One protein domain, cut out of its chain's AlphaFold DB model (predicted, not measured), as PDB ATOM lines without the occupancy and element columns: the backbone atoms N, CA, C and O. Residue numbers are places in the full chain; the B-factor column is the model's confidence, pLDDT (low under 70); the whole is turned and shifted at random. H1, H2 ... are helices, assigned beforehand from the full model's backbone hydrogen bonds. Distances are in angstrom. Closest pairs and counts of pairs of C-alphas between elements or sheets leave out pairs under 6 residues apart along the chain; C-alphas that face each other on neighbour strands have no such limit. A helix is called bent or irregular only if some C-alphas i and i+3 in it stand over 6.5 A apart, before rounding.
ATOM      1  N   LEU A   2     164.638 193.064 203.968       84.19
ATOM      2  CA  LEU A   2     163.373 193.670 203.507       84.19
ATOM      3  C   LEU A   2     163.096 195.062 204.109       84.19
ATOM      4  O   LEU A   2     162.709 195.969 203.390       84.19
ATOM      5  N   TRP A   3     163.380 195.247 205.403       82.69
ATOM      6  CA  TRP A   3     163.199 196.527 206.097       82.69
ATOM      7  C   TRP A   3     163.983 197.689 205.459       82.69
ATOM      8  O   TRP A   3     163.431 198.763 205.239       82.69
ATOM      9  N   VAL A   4     165.253 197.454 205.106       85.56
ATOM     10  CA  VAL A   4     166.128 198.458 204.474       85.56
ATOM     11  C   VAL A   4     165.682 198.742 203.042       85.56
ATOM     12  O   VAL A   4     165.641 199.900 202.640       85.56
ATOM     13  N   LEU A   5     165.307 197.699 202.294       88.81
ATOM     14  CA  LEU A   5     164.783 197.835 200.933       88.81
ATOM     15  C   LEU A   5     163.498 198.669 200.903       88.81
ATOM     16  O   LEU A   5     163.356 199.552 200.062       88.81
ATOM     17  N   SER A   6     162.563 198.407 201.819       87.94
ATOM     18  CA  SER A   6     161.334 199.190 201.903       87.94
ATOM     19  C   SER A   6     161.657 200.661 202.162       87.94
ATOM     20  O   SER A   6     161.192 201.512 201.412       87.94
ATOM     21  N   LEU A   7     162.521 200.967 203.138       87.19
ATOM     22  CA  LEU A   7     162.914 202.347 203.450       87.19
ATOM     23  C   LEU A   7     163.629 203.059 202.297       87.19
ATOM     24  O   LEU A   7     163.386 204.245 202.089       87.19
ATOM     25  N   SER A   8     164.481 202.366 201.537       89.75
ATOM     26  CA  SER A   8     165.181 202.973 200.399       89.75
ATOM     27  C   SER A   8     164.264 203.222 199.198       89.75
ATOM     28  O   SER A   8     164.496 204.160 198.436       89.75
ATOM     29  N   MET A   9     163.205 202.424 199.043       89.75
ATOM     30  CA  MET A   9     162.220 202.580 197.971       89.75
ATOM     31  C   MET A   9     161.171 203.657 198.265       89.75
ATOM     32  O   MET A   9     160.622 204.219 197.318       89.75
ATOM     33  N   LEU A  10     160.895 203.981 199.536       89.19
ATOM     34  CA  LEU A  10     159.894 204.997 199.893       89.19
ATOM     35  C   LEU A  10     160.162 206.368 199.233       89.19
ATOM     36  O   LEU A  10     159.228 206.886 198.625       89.19
ATOM     37  N   PRO A  11     161.383 206.949 199.245       89.62
ATOM     38  CA  PRO A  11     161.658 208.223 198.566       89.62
ATOM     39  C   PRO A  11     161.481 208.167 197.043       89.62
ATOM     40  O   PRO A  11     161.029 209.128 196.426       89.62
ATOM     41  N   VAL A  12     161.830 207.038 196.421       90.31
ATOM     42  CA  VAL A  12     161.684 206.850 194.968       90.31
ATOM     43  C   VAL A  12     160.206 206.797 194.595       90.31
ATOM     44  O   VAL A  12     159.764 207.465 193.661       90.31
ATOM     45  N   LEU A  13     159.432 206.024 195.353       89.06
ATOM     46  CA  LEU A  13     158.003 205.850 195.134       89.06
ATOM     47  C   LEU A  13     157.206 207.108 195.501       89.06
ATOM     48  O   LEU A  13     156.236 207.407 194.812       89.06
ATOM     49  N   SER A  14     157.625 207.883 196.509       86.94
ATOM     50  CA  SER A  14     156.994 209.170 196.832       86.94
ATOM     51  C   SER A  14     157.243 210.210 195.743       86.94
ATOM     52  O   SER A  14     156.304 210.899 195.347       86.94
ATOM     53  N   ALA A  15     158.461 210.287 195.196       87.50
ATOM     54  CA  ALA A  15     158.772 211.164 194.070       87.50
ATOM     55  C   ALA A  15     158.018 210.748 192.800       87.50
ATOM     56  O   ALA A  15     157.489 211.597 192.079       87.50
ATOM     57  N   TRP A  16     157.923 209.441 192.536       87.06
ATOM     58  CA  TRP A  16     157.168 208.932 191.395       87.06
ATOM     59  C   TRP A  16     155.674 209.223 191.537       87.06
ATOM     60  O   TRP A  16     155.086 209.797 190.623       87.06
ATOM     61  N   ALA A  17     155.089 208.920 192.697       85.50
ATOM     62  CA  ALA A  17     153.699 209.231 193.001       85.50
ATOM     63  C   ALA A  17     153.432 210.742 192.923       85.50
ATOM     64  O   ALA A  17     152.471 211.145 192.276       85.50
ATOM     65  N   GLY A  18     154.314 211.579 193.478       81.81
ATOM     66  CA  GLY A  18     154.194 213.039 193.432       81.81
ATOM     67  C   GLY A  18     154.298 213.634 192.025       81.81
ATOM     68  O   GLY A  18     153.692 214.662 191.758       81.81
ATOM     69  N   ARG A  19     155.015 212.977 191.103       81.12
ATOM     70  CA  ARG A  19     155.058 213.373 189.685       81.12
ATOM     71  C   ARG A  19     153.800 212.968 188.917       81.12
ATOM     72  O   ARG A  19     153.464 213.611 187.932       81.12
ATOM     73  N   THR A  20     153.177 211.853 189.293       77.56
ATOM     74  CA  THR A  20     152.044 211.278 188.549       77.56
ATOM     75  C   THR A  20     150.679 211.679 189.090       77.56
ATOM     76  O   THR A  20     149.695 211.560 188.369       77.56
ATOM     77  N   ILE A  21     150.599 212.074 190.359       73.25
ATOM     78  CA  ILE A  21     149.340 212.424 191.013       73.25
ATOM     79  C   ILE A  21     149.113 213.922 190.856       73.25
ATOM     80  O   ILE A  21     149.715 214.728 191.564       73.25
ATOM     81  N   ASP A  22     148.186 214.277 189.975       69.25
ATOM     82  CA  ASP A  22     147.682 215.641 189.870       69.25
ATOM     83  C   ASP A  22     146.496 215.815 190.823       69.25
ATOM     84  O   ASP A  22     145.366 215.436 190.527       69.25
ATOM     85  N   PHE A  23     146.752 216.409 191.993       60.66
ATOM     86  CA  PHE A  23     145.713 216.694 192.995       60.66
ATOM     87  C   PHE A  23     144.609 217.623 192.467       60.66
ATOM     88  O   PHE A  23     143.463 217.531 192.900       60.66
ATOM     89  N   PHE A  24     144.961 218.528 191.554       63.00
ATOM     90  CA  PHE A  24     144.079 219.594 191.078       63.00
ATOM     91  C   PHE A  24     143.334 219.244 189.782       63.00
ATOM     92  O   PHE A  24     142.402 219.958 189.422       63.00
ATOM     93  N   HIS A  25     143.697 218.147 189.108       59.03
ATOM     94  CA  HIS A  25     143.000 217.664 187.914       59.03
ATOM     95  C   HIS A  25     142.111 216.468 188.289       59.03
ATOM     96  O   HIS A  25     142.607 215.445 188.761       59.03
ATOM     97  N   ASP A  26     140.790 216.604 188.132       60.66
ATOM     98  CA  ASP A  26     139.776 215.585 188.474       60.66
ATOM     99  C   ASP A  26     139.866 215.031 189.906       60.66
ATOM    100  O   ASP A  26     139.568 213.858 190.150       60.66
ATOM    101  N   PHE A  27     140.334 215.849 190.859       63.19
ATOM    102  CA  PHE A  27     140.648 215.410 192.223       63.19
ATOM    103  C   PHE A  27     141.553 214.153 192.245       63.19
ATOM    104  O   PHE A  27     141.466 213.323 193.137       63.19
ATOM    105  N   GLY A  28     142.411 213.939 191.245       60.84
ATOM    106  CA  GLY A  28     143.280 212.761 191.181       60.84
ATOM    107  C   GLY A  28     142.565 211.422 190.931       60.84
ATOM    108  O   GLY A  28     143.201 210.372 191.037       60.84
ATOM    109  N   LEU A  29     141.278 211.422 190.556       63.88
ATOM    110  CA  LEU A  29     140.501 210.199 190.291       63.88
ATOM    111  C   LEU A  29     141.027 209.419 189.068       63.88
ATOM    112  O   LEU A  29     140.990 208.187 189.038       63.88
ATOM    113  N   HIS A  30     141.565 210.139 188.080       68.25
ATOM    114  CA  HIS A  30     142.172 209.580 186.867       68.25
ATOM    115  C   HIS A  30     143.702 209.453 186.943       68.25
ATOM    116  O   HIS A  30     144.340 209.096 185.952       68.25
ATOM    117  N   SER A  31     144.307 209.712 188.108       70.81
ATOM    118  CA  SER A  31     145.756 209.581 188.275       70.81
ATOM    119  C   SER A  31     146.218 208.123 188.123       70.81
ATOM    120  O   SER A  31     145.502 207.193 188.518       70.81
ATOM    121  N   PRO A  32     147.437 207.884 187.603       76.81
ATOM    122  CA  PRO A  32     148.037 206.558 187.572       76.81
ATOM    123  C   PRO A  32     148.052 205.936 188.972       76.81
ATOM    124  O   PRO A  32     148.626 206.483 189.912       76.81
ATOM    125  N   LYS A  33     147.422 204.768 189.112       81.44
ATOM    126  CA  LYS A  33     147.243 204.107 190.417       81.44
ATOM    127  C   LYS A  33     148.492 203.361 190.877       81.44
ATOM    128  O   LYS A  33     148.744 203.248 192.072       81.44
ATOM    129  N   ALA A  34     149.275 202.841 189.930       84.31
ATOM    130  CA  ALA A  34     150.412 201.973 190.219       84.31
ATOM    131  C   ALA A  34     151.455 202.605 191.167       84.31
ATOM    132  O   ALA A  34     151.820 201.934 192.130       84.31
ATOM    133  N   PRO A  35     151.890 203.871 190.997       85.94
ATOM    134  CA  PRO A  35     152.863 204.490 191.902       85.94
ATOM    135  C   PRO A  35     152.350 204.589 193.346       85.94
ATOM    136  O   PRO A  35     153.065 204.228 194.279       85.94
ATOM    137  N   ALA A  36     151.092 205.001 193.530       86.88
ATOM    138  CA  ALA A  36     150.460 205.127 194.846       86.88
ATOM    139  C   ALA A  36     150.277 203.765 195.536       86.88
ATOM    140  O   ALA A  36     150.580 203.609 196.719       86.88
ATOM    141  N   LEU A  37     149.823 202.763 194.778       88.94
ATOM    142  CA  LEU A  37     149.630 201.401 195.276       88.94
ATOM    143  C   LEU A  37     150.960 200.730 195.635       88.94
ATOM    144  O   LEU A  37     151.047 200.029 196.639       88.94
ATOM    145  N   LEU A  38     152.015 200.960 194.851       90.75
ATOM    146  CA  LEU A  38     153.350 200.460 195.174       90.75
ATOM    147  C   LEU A  38     153.925 201.158 196.409       90.75
ATOM    148  O   LEU A  38     154.524 200.491 197.252       90.75
ATOM    149  N   PHE A  39     153.716 202.472 196.547       90.19
ATOM    150  CA  PHE A  39     154.148 203.231 197.721       90.19
ATOM    151  C   PHE A  39     153.498 202.698 199.002       90.19
ATOM    152  O   PHE A  39     154.208 202.330 199.939       90.19
ATOM    153  N   ILE A  40     152.167 202.557 199.022       90.56
ATOM    154  CA  ILE A  40     151.463 202.044 200.206       90.56
ATOM    155  C   ILE A  40     151.825 200.582 200.504       90.56
ATOM    156  O   ILE A  40     152.000 200.200 201.659       90.56
ATOM    157  N   MET A  41     152.043 199.770 199.467       91.69
ATOM    158  CA  MET A  41     152.506 198.393 199.626       91.69
ATOM    159  C   MET A  41     153.900 198.326 200.266       91.69
ATOM    160  O   MET A  41     154.133 197.472 201.123       91.69
ATOM    161  N   MET A  42     154.820 199.231 199.907       92.69
ATOM    162  CA  MET A  42     156.133 199.301 200.560       92.69
ATOM    163  C   MET A  42     156.039 199.706 202.032       92.69
ATOM    164  O   MET A  42     156.798 199.166 202.837       92.69
ATOM    165  N   ILE A  43     155.093 200.579 202.402       90.12
ATOM    166  CA  ILE A  43     154.814 200.910 203.811       90.12
ATOM    167  C   ILE A  43     154.361 199.662 204.578       90.12
ATOM    168  O   ILE A  43     154.850 199.387 205.675       90.12
ATOM    169  N   TYR A  44     153.477 198.846 204.000       91.38
ATOM    170  CA  TYR A  44     153.022 197.620 204.662       91.38
ATOM    171  C   TYR A  44     154.142 196.594 204.815       91.38
ATOM    172  O   TYR A  44     154.316 196.024 205.893       91.38
ATOM    173  N   LEU A  45     154.938 196.384 203.761       92.00
ATOM    174  CA  LEU A  45     156.103 195.497 203.813       92.00
ATOM    175  C   LEU A  45     157.109 195.957 204.871       92.00
ATOM    176  O   LEU A  45     157.640 195.124 205.607       92.00
ATOM    177  N   TRP A  46     157.309 197.269 205.003       92.19
ATOM    178  CA  TRP A  46     158.098 197.841 206.086       92.19
ATOM    179  C   TRP A  46     157.513 197.496 207.461       92.19
ATOM    180  O   TRP A  46     158.252 197.008 208.316       92.19
ATOM    181  N   GLY A  47     156.203 197.670 207.667       88.75
ATOM    182  CA  GLY A  47     155.536 197.375 208.943       88.75
ATOM    183  C   GLY A  47     155.647 195.901 209.351       88.75
ATOM    184  O   GLY A  47     155.951 195.584 210.508       88.75
ATOM    185  N   PHE A  48     155.494 194.982 208.391       90.75
ATOM    186  CA  PHE A  48     155.716 193.550 208.619       90.75
ATOM    187  C   PHE A  48     157.178 193.236 208.945       90.75
ATOM    188  O   PHE A  48     157.448 192.522 209.914       90.75
ATOM    189  N   ALA A  49     158.119 193.783 208.171       90.38
ATOM    190  CA  ALA A  49     159.543 193.567 208.402       90.38
ATOM    191  C   ALA A  49     159.996 194.118 209.756       90.38
ATOM    192  O   ALA A  49     160.760 193.449 210.451       90.38
ATOM    193  N   TYR A  50     159.499 195.294 210.148       88.88
ATOM    194  CA  TYR A  50     159.769 195.889 211.453       88.88
ATOM    195  C   TYR A  50     159.252 194.984 212.570       88.88
ATOM    196  O   TYR A  50     160.022 194.590 213.436       88.88
ATOM    197  N   THR A  51     157.985 194.564 212.507       89.06
ATOM    198  CA  THR A  51     157.381 193.700 213.537       89.06
ATOM    199  C   THR A  51     158.136 192.378 213.691       89.06
ATOM    200  O   THR A  51     158.388 191.938 214.814       89.06
ATOM    201  N   TYR A  52     158.520 191.749 212.576       89.94
ATOM    202  CA  TYR A  52     159.292 190.507 212.590       89.94
ATOM    203  C   TYR A  52     160.687 190.711 213.193       89.94
ATOM    204  O   TYR A  52     161.089 189.974 214.087       89.94
ATOM    205  N   MET A  53     161.391 191.758 212.761       88.31
ATOM    206  CA  MET A  53     162.719 192.100 213.269       88.31
ATOM    207  C   MET A  53     162.692 192.416 214.770       88.31
ATOM    208  O   MET A  53     163.518 191.901 215.520       88.31
ATOM    209  N   THR A  54     161.728 193.218 215.228       87.25
ATOM    210  CA  THR A  54     161.551 193.539 216.649       87.25
ATOM    211  C   THR A  54     161.292 192.281 217.473       87.25
ATOM    212  O   THR A  54     161.836 192.154 218.565       87.25
ATOM    213  N   LYS A  55     160.517 191.324 216.948       87.00
ATOM    214  CA  LYS A  55     160.282 190.043 217.621       87.00
ATOM    215  C   LYS A  55     161.578 189.244 217.801       87.00
ATOM    216  O   LYS A  55     161.850 188.820 218.917       87.00
ATOM    217  N   CYS A  56     162.392 189.106 216.751       87.25
ATOM    218  CA  CYS A  56     163.696 188.439 216.852       87.25
ATOM    219  C   CYS A  56     164.614 189.142 217.864       87.25
ATOM    220  O   CYS A  56     165.217 188.490 218.706       87.25
ATOM    221  N   PHE A  57     164.648 190.480 217.870       85.25
ATOM    222  CA  PHE A  57     165.441 191.220 218.856       85.25
ATOM    223  C   PHE A  57     164.971 191.016 220.299       85.25
ATOM    224  O   PHE A  57     165.804 190.995 221.200       85.25
ATOM    225  N   ILE A  58     163.667 190.871 220.540       86.69
ATOM    226  CA  ILE A  58     163.136 190.565 221.877       86.69
ATOM    227  C   ILE A  58     163.582 189.168 222.331       86.69
ATOM    228  O   ILE A  58     163.896 188.993 223.504       86.69
ATOM    229  N   GLU A  59     163.618 188.192 221.420       87.88
ATOM    230  CA  GLU A  59     164.020 186.808 221.711       87.88
ATOM    231  C   GLU A  59     165.536 186.674 221.955       87.88
ATOM    232  O   GLU A  59     165.945 185.915 222.833       87.88
ATOM    233  N   ASP A  60     166.355 187.464 221.254       88.81
ATOM    234  CA  ASP A  60     167.824 187.387 221.309       88.81
ATOM    235  C   ASP A  60     168.473 188.240 222.422       88.81
ATOM    236  O   ASP A  60     169.685 188.156 222.639       88.81
ATOM    237  N   ASN A  61     167.713 189.091 223.127       84.75
ATOM    238  CA  ASN A  61     168.256 190.018 224.131       84.75
ATOM    239  C   ASN A  61     167.898 189.642 225.585       84.75
ATOM    240  O   ASN A  61     166.850 189.049 225.844       84.75
ATOM    241  N   PRO A  62     168.721 190.050 226.577       85.75
ATOM    242  CA  PRO A  62     168.388 189.908 227.994       85.75
ATOM    243  C   PRO A  62     167.055 190.581 228.342       85.75
ATOM    244  O   PRO A  62     166.736 191.642 227.800       85.75
ATOM    245  N   LYS A  63     166.315 190.001 229.300       80.94
ATOM    246  CA  LYS A  63     164.941 190.406 229.671       80.94
ATOM    247  C   LYS A  63     164.766 191.917 229.869       80.94
ATOM    248  O   LYS A  63     163.803 192.481 229.371       80.94
ATOM    249  N   GLU A  64     165.723 192.574 230.517       79.00
ATOM    250  CA  GLU A  64     165.696 194.020 230.777       79.00
ATOM    251  C   GLU A  64     165.661 194.862 229.486       79.00
ATOM    252  O   GLU A  64     164.874 195.799 229.360       79.00
ATOM    253  N   LYS A  65     166.462 194.497 228.477       79.19
ATOM    254  CA  LYS A  65     166.469 195.179 227.172       79.19
ATOM    255  C   LYS A  65     165.283 194.760 226.309       79.19
ATOM    256  O   LYS A  65     164.729 195.583 225.582       79.19
ATOM    257  N   ALA A  66     164.872 193.498 226.409       79.19
ATOM    258  CA  ALA A  66     163.712 192.969 225.703       79.19
ATOM    259  C   ALA A  66     162.409 193.678 226.123       79.19
ATOM    260  O   ALA A  66     161.579 193.987 225.268       79.19
ATOM    261  N   GLU A  67     162.251 194.009 227.409       79.50
ATOM    262  CA  GLU A  67     161.101 194.773 227.912       79.50
ATOM    263  C   GLU A  67     161.053 196.196 227.350       79.50
ATOM    264  O   GLU A  67     159.983 196.649 226.939       79.50
ATOM    265  N   LEU A  68     162.199 196.878 227.248       78.50
ATOM    266  CA  LEU A  68     162.278 198.210 226.636       78.50
ATOM    267  C   LEU A  68     161.863 198.182 225.157       78.50
ATOM    268  O   LEU A  68     161.106 199.039 224.705       78.50
ATOM    269  N   ILE A  69     162.312 197.169 224.413       78.81
ATOM    270  CA  ILE A  69     161.961 196.988 222.996       78.81
ATOM    271  C   ILE A  69     160.470 196.640 222.843       78.81
ATOM    272  O   ILE A  69     159.789 197.154 221.955       78.81
ATOM    273  N   ALA A  70     159.930 195.802 223.730       78.62
ATOM    274  CA  ALA A  70     158.520 195.417 223.708       78.62
ATOM    275  C   ALA A  70     157.568 196.583 224.025       78.62
ATOM    276  O   ALA A  70     156.419 196.572 223.571       78.62
ATOM    277  N   GLN A  71     158.042 197.581 224.778       80.81
ATOM    278  CA  GLN A  71     157.298 198.796 225.123       80.81
ATOM    279  C   GLN A  71     157.313 199.863 224.017       80.81
ATOM    280  O   GLN A  71     156.625 200.873 224.152       80.81
ATOM    281  N   MET A  72     158.039 199.655 222.912       79.88
ATOM    282  CA  MET A  72     158.031 200.606 221.797       79.88
ATOM    283  C   MET A  72     156.619 200.742 221.214       79.88
ATOM    284  O   MET A  72     156.024 199.774 220.730       79.88
ATOM    285  N   GLU A  73     156.094 201.967 221.197       79.44
ATOM    286  CA  GLU A  73     154.723 202.231 220.746       79.44
ATOM    287  C   GLU A  73     154.477 201.809 219.298       79.44
ATOM    288  O   GLU A  73     153.414 201.274 218.988       79.44
ATOM    289  N   VAL A  74     155.476 201.979 218.428       81.38
ATOM    290  CA  VAL A  74     155.421 201.542 217.026       81.38
ATOM    291  C   VAL A  74     155.191 200.031 216.943       81.38
ATOM    292  O   VAL A  74     154.346 199.569 216.181       81.38
ATOM    293  N   TYR A  75     155.875 199.243 217.776       83.12
ATOM    294  CA  TYR A  75     155.694 197.790 217.813       83.12
ATOM    295  C   TYR A  75     154.314 197.389 218.354       83.12
ATOM    296  O   TYR A  75     153.703 196.429 217.875       83.12
ATOM    297  N   HIS A  76     153.788 198.130 219.332       83.19
ATOM    298  CA  HIS A  76     152.434 197.910 219.833       83.19
ATOM    299  C   HIS A  76     151.370 198.249 218.778       83.19
ATOM    300  O   HIS A  76     150.454 197.457 218.555       83.19
ATOM    301  N   TYR A  77     151.522 199.383 218.091       82.69
ATOM    302  CA  TYR A  77     150.628 199.836 217.026       82.69
ATOM    303  C   TYR A  77     150.569 198.837 215.865       82.69
ATOM    304  O   TYR A  77     149.481 198.390 215.500       82.69
ATOM    305  N   LEU A  78     151.727 198.411 215.350       84.56
ATOM    306  CA  LEU A  78     151.816 197.499 214.203       84.56
ATOM    307  C   LEU A  78     151.279 196.088 214.500       84.56
ATOM    308  O   LEU A  78     150.761 195.414 213.607       84.56
ATOM    309  N   ARG A  79     151.349 195.622 215.756       84.19
ATOM    310  CA  ARG A  79     150.728 194.344 216.154       84.19
ATOM    311  C   ARG A  79     149.217 194.431 216.324       84.19
ATOM    312  O   ARG A  79     148.557 193.388 216.322       84.19
ATOM    313  N   HIS A  80     148.667 195.629 216.499       85.88
ATOM    314  CA  HIS A  80     147.252 195.790 216.787       85.88
ATOM    315  C   HIS A  80     146.403 195.333 215.583       85.88
ATOM    316  O   HIS A  80     146.689 195.721 214.448       85.88
ATOM    317  N   PRO A  81     145.320 194.552 215.772       84.50
ATOM    318  CA  PRO A  81     144.453 194.128 214.666       84.50
ATOM    319  C   PRO A  81     143.856 195.306 213.881       84.50
ATOM    320  O   PRO A  81     143.660 195.201 212.672       84.50
ATOM    321  N   PHE A  82     143.646 196.454 214.536       84.50
ATOM    322  CA  PHE A  82     143.244 197.700 213.868       84.50
ATOM    323  C   PHE A  82     144.231 198.164 212.795       84.50
ATOM    324  O   PHE A  82     143.778 198.691 211.787       84.50
ATOM    325  N   TRP A  83     145.540 197.934 212.949       84.69
ATOM    326  CA  TRP A  83     146.504 198.258 211.894       84.69
ATOM    327  C   TRP A  83     146.268 197.394 210.651       84.69
ATOM    328  O   TRP A  83     146.230 197.913 209.541       84.69
ATOM    329  N   LYS A  84     145.973 196.096 210.824       86.94
ATOM    330  CA  LYS A  84     145.645 195.188 209.706       86.94
ATOM    331  C   LYS A  84     144.370 195.580 208.971       86.94
ATOM    332  O   LYS A  84     144.337 195.552 207.744       86.94
ATOM    333  N   ILE A  85     143.338 195.969 209.714       89.00
ATOM    334  CA  ILE A  85     142.100 196.499 209.131       89.00
ATOM    335  C   ILE A  85     142.401 197.815 208.403       89.00
ATOM    336  O   ILE A  85     141.990 197.995 207.258       89.00
ATOM    337  N   GLY A  86     143.185 198.695 209.033       87.31
ATOM    338  CA  GLY A  86     143.646 199.955 208.464       87.31
ATOM    339  C   GLY A  86     144.396 199.772 207.147       87.31
ATOM    340  O   GLY A  86     144.134 200.524 206.215       87.31
ATOM    341  N   MET A  87     145.247 198.748 207.020       89.50
ATOM    342  CA  MET A  87     145.918 198.413 205.758       89.50
ATOM    343  C   MET A  87     144.916 198.086 204.650       89.50
ATOM    344  O   MET A  87     144.983 198.655 203.569       89.50
ATOM    345  N   ILE A  88     143.946 197.205 204.906       90.81
ATOM    346  CA  ILE A  88     142.967 196.815 203.878       90.81
ATOM    347  C   ILE A  88     142.141 198.031 203.444       90.81
ATOM    348  O   ILE A  88     141.989 198.288 202.250       90.81
ATOM    349  N   VAL A  89     141.651 198.810 204.412       91.94
ATOM    350  CA  VAL A  89     140.847 200.008 204.144       91.94
ATOM    351  C   VAL A  89     141.662 201.051 203.377       91.94
ATOM    352  O   VAL A  89     141.199 201.554 202.356       91.94
ATOM    353  N   SER A  90     142.887 201.349 203.816       91.38
ATOM    354  CA  SER A  90     143.740 202.346 203.156       91.38
ATOM    355  C   SER A  90     144.193 201.911 201.764       91.38
ATOM    356  O   SER A  90     144.269 202.754 200.868       91.38
ATOM    357  N   PHE A  91     144.396 200.614 201.528       92.12
ATOM    358  CA  PHE A  91     144.687 200.080 200.198       92.12
ATOM    359  C   PHE A  91     143.505 200.266 199.237       92.12
ATOM    360  O   PHE A  91     143.684 200.766 198.126       92.12
ATOM    361  N   ILE A  92     142.285 199.932 199.677       91.88
ATOM    362  CA  ILE A  92     141.059 200.116 198.881       91.88
ATOM    363  C   ILE A  92     140.833 201.602 198.583       91.88
ATOM    364  O   ILE A  92     140.573 201.971 197.437       91.88
ATOM    365  N   LEU A  93     140.981 202.466 199.589       90.44
ATOM    366  CA  LEU A  93     140.839 203.910 199.410       90.44
ATOM    367  C   LEU A  93     141.892 204.469 198.449       90.44
ATOM    368  O   LEU A  93     141.546 205.278 197.598       90.44
ATOM    369  N   THR A  94     143.133 203.983 198.505       89.25
ATOM    370  CA  THR A  94     144.196 204.368 197.558       89.25
ATOM    371  C   THR A  94     143.905 203.881 196.135       89.25
ATOM    372  O   THR A  94     144.252 204.549 195.164       89.25
ATOM    373  N   PHE A  95     143.230 202.741 195.974       88.00
ATOM    374  CA  PHE A  95     142.823 202.249 194.656       88.00
ATOM    375  C   PHE A  95     141.732 203.114 194.002       88.00
ATOM    376  O   PHE A  95     141.703 203.261 192.773       88.00
ATOM    377  N   ILE A  96     140.820 203.665 194.807       87.75
ATOM    378  CA  ILE A  96     139.737 204.548 194.345       87.75
ATOM    379  C   ILE A  96     140.253 205.981 194.173       87.75
ATOM    380  O   ILE A  96     139.971 206.620 193.165       87.75
ATOM    381  N   TYR A  97     141.039 206.453 195.138       86.19
ATOM    382  CA  TYR A  97     141.563 207.807 195.242       86.19
ATOM    383  C   TYR A  97     143.071 207.746 195.555       86.19
ATOM    384  O   TYR A  97     143.466 207.818 196.720       86.19
ATOM    385  N   PRO A  98     143.941 207.619 194.534       84.25
ATOM    386  CA  PRO A  98     145.396 207.552 194.704       84.25
ATOM    387  C   PRO A  98     146.012 208.638 195.602       84.25
ATOM    388  O   PRO A  98     146.901 208.296 196.388       84.25
ATOM    389  N   PRO A  99     145.545 209.907 195.588       85.50
ATOM    390  CA  PRO A  99     146.086 210.929 196.483       85.50
ATOM    391  C   PRO A  99     145.868 210.640 197.981       85.50
ATOM    392  O   PRO A  99     146.566 211.212 198.822       85.50
ATOM    393  N   PHE A 100     144.949 209.725 198.333       87.81
ATOM    394  CA  PHE A 100     144.706 209.293 199.716       87.81
ATOM    395  C   PHE A 100     145.988 208.826 200.404       87.81
ATOM    396  O   PHE A 100     146.164 209.062 201.596       87.81
ATOM    397  N   VAL A 101     146.894 208.187 199.657       88.31
ATOM    398  CA  VAL A 101     148.091 207.576 200.229       88.31
ATOM    399  C   VAL A 101     148.959 208.584 200.978       88.31
ATOM    400  O   VAL A 101     149.460 208.280 202.058       88.31
ATOM    401  N   PHE A 102     149.088 209.809 200.467       87.12
ATOM    402  CA  PHE A 102     149.865 210.854 201.128       87.12
ATOM    403  C   PHE A 102     149.167 211.378 202.378       87.12
ATOM    404  O   PHE A 102     149.825 211.579 203.394       87.12
ATOM    405  N   ILE A 103     147.841 211.536 202.325       88.94
ATOM    406  CA  ILE A 103     147.031 211.956 203.477       88.94
ATOM    407  C   ILE A 103     147.143 210.915 204.594       88.94
ATOM    408  O   ILE A 103     147.409 211.264 205.742       88.94
ATOM    409  N   TYR A 104     146.992 209.636 204.246       88.06
ATOM    410  CA  TYR A 104     147.126 208.522 205.175       88.06
ATOM    411  C   TYR A 104     148.521 208.475 205.799       88.06
ATOM    412  O   TYR A 104     148.642 208.474 207.019       88.06
ATOM    413  N   THR A 105     149.569 208.506 204.971       87.25
ATOM    414  CA  THR A 105     150.954 208.385 205.449       87.25
ATOM    415  C   THR A 105     151.352 209.584 206.314       87.25
ATOM    416  O   THR A 105     151.937 209.411 207.379       87.25
ATOM    417  N   ALA A 106     150.987 210.807 205.912       87.44
ATOM    418  CA  ALA A 106     151.225 212.001 206.718       87.44
ATOM    419  C   ALA A 106     150.453 211.948 208.045       87.44
ATOM    420  O   ALA A 106     151.015 212.251 209.098       87.44
ATOM    421  N   GLY A 107     149.189 211.515 208.012       87.94
ATOM    422  CA  GLY A 107     148.371 211.322 209.207       87.94
ATOM    423  C   GLY A 107     148.967 210.293 210.169       87.94
ATOM    424  O   GLY A 107     149.038 210.553 211.369       87.94
ATOM    425  N   GLU A 108     149.459 209.163 209.650       83.06
ATOM    426  CA  GLU A 108     150.144 208.136 210.442       83.06
ATOM    427  C   GLU A 108     151.419 208.693 211.091       83.06
ATOM    428  O   GLU A 108     151.630 208.500 212.287       83.06
ATOM    429  N   MET A 109     152.231 209.454 210.348       81.94
ATOM    430  CA  MET A 109     153.451 210.074 210.880       81.94
ATOM    431  C   MET A 109     153.164 211.123 211.960       81.94
ATOM    432  O   MET A 109     153.856 211.154 212.982       81.94
ATOM    433  N   ILE A 110     152.146 211.968 211.766       85.56
ATOM    434  CA  ILE A 110     151.717 212.955 212.769       85.56
ATOM    435  C   ILE A 110     151.230 212.233 214.024       85.56
ATOM    436  O   ILE A 110     151.665 212.556 215.129       85.56
ATOM    437  N   PHE A 111     150.379 211.220 213.862       82.50
ATOM    438  CA  PHE A 111     149.873 210.425 214.977       82.50
ATOM    439  C   PHE A 111     151.001 209.725 215.738       82.50
ATOM    440  O   PHE A 111     151.053 209.807 216.965       82.50
ATOM    441  N   ALA A 112     151.933 209.088 215.025       76.19
ATOM    442  CA  ALA A 112     153.089 208.430 215.623       76.19
ATOM    443  C   ALA A 112     153.983 209.427 216.371       76.19
ATOM    444  O   ALA A 112     154.438 209.130 217.469       76.19
ATOM    445  N   THR A 113     154.186 210.627 215.821       77.56
ATOM    446  CA  THR A 113     154.995 211.680 216.454       77.56
ATOM    447  C   THR A 113     154.341 212.212 217.727       77.56
ATOM    448  O   THR A 113     155.020 212.375 218.736       77.56
ATOM    449  N   VAL A 114     153.029 212.464 217.701       80.94
ATOM    450  CA  VAL A 114     152.280 212.957 218.870       80.94
ATOM    451  C   VAL A 114     152.186 211.894 219.959       80.94
ATOM    452  O   VAL A 114     152.261 212.218 221.143       80.94
ATOM    453  N   ARG A 115     152.011 210.627 219.571       75.31
ATOM    454  CA  ARG A 115     151.877 209.532 220.528       75.31
ATOM    455  C   ARG A 115     153.218 209.132 221.129       75.31
ATOM    456  O   ARG A 115     153.235 208.876 222.321       75.31
ATOM    457  N   SER A 116     154.306 209.173 220.351       66.75
ATOM    458  CA  SER A 116     155.639 208.672 220.713       66.75
ATOM    459  C   SER A 116     156.122 209.150 222.090       66.75
ATOM    460  O   SER A 116     156.840 210.147 222.207       66.75
TER     461      SER A 116
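What this domain is: This is residues 2 to 116 of the 124 residues of the protein "Putative membrane protein" of Lactococcus lactis subsp. cremoris (strain MG1363) (UniProt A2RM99). The domain is a rod built along one long helix, H2, with H1 folded back side by side with it and a helical hairpin of H5 and H6 that packs on residues 33 to 44 of H2. Two short helices lie beyond this: H3 folds back at the last residues of H2, and H4 crosses H2, while the long loop of residues 21 to 32 makes the opposite end of the rod. The printed part has 115 residues with six named helices, H1 to H6 in order along the chain, and no named strand; the class is all helix. It is only just compact, close to loose, with a radius of gyration of the C-alphas of 16.0 A, and it spans 55 by 24 by 22 A.

Where its parts are: H2, the longest helix, takes residues 33 to 60 and measures 40.7 A, from C-alpha 33 at (147.243, 204.107, 190.417) to C-alpha 60 at (167.824, 187.387, 221.309). H1, residues 2 to 20, measures 25.7 A and has a kink of 34 degrees near residue 9; it is only just irregular, with C-alphas 8 and 11 at 6.6 A. H3 is residues 63 to 70, 10.1 A, and H4 residues 73 to 79, 10.0 A. H5, residues 81 to 96, measures 23.3 A. H6, residues 100 to 115, measures 22.0 A and ends with C-alpha 115 at (151.877, 209.532, 220.528).

How they stand to each other: H2 is the hub and touches the five other helices. H1 and H2 form a hairpin at a shallow tilt of 19 degrees, opposite ways; their closest C-alphas, of Ala 17 and Pro 35, are 4.9 A apart. H2, H5 and H6 form an up and down bundle, each helix running against the one before it in the chain. H2 touches H5 with residues 33 to 44 alone, closest at the C-alphas of Lys 33 and Phe 95, 6.4 A. H2 and H6 only just touch, with 3 pairs of C-alphas within 8 A, the closest Ala 36 and Val 101 at 6.4 A. In the hairpin of H5 and H6, at a shallow tilt of 29 degrees, the closest C-alphas are those of Thr 94 and Phe 100, 5.4 A. H3 touches H2 at Ile 58 and Ala 66, whose C-alphas are the closest, 4.6 A. H4 is about perpendicular to H2, 74 degrees, with Thr 51 and Tyr 75 the closest C-alphas, 6.2 A. H1 and H5 are apart. Every O i to N i+4 pair is within hydrogen-bond range in H2, H4, H5 and H6; in H1 13 of 15 are, in H3 3 of 4.

The domain as a whole: The C-alphas farthest apart, of Asp 26 and Pro 62, are 55.1 A apart. The printed part has no cut. The link H1 to H2 is long. Residues 106 to 111 of H6 stand free. The pLDDT is under 70 at residues 22 to 30 and 116.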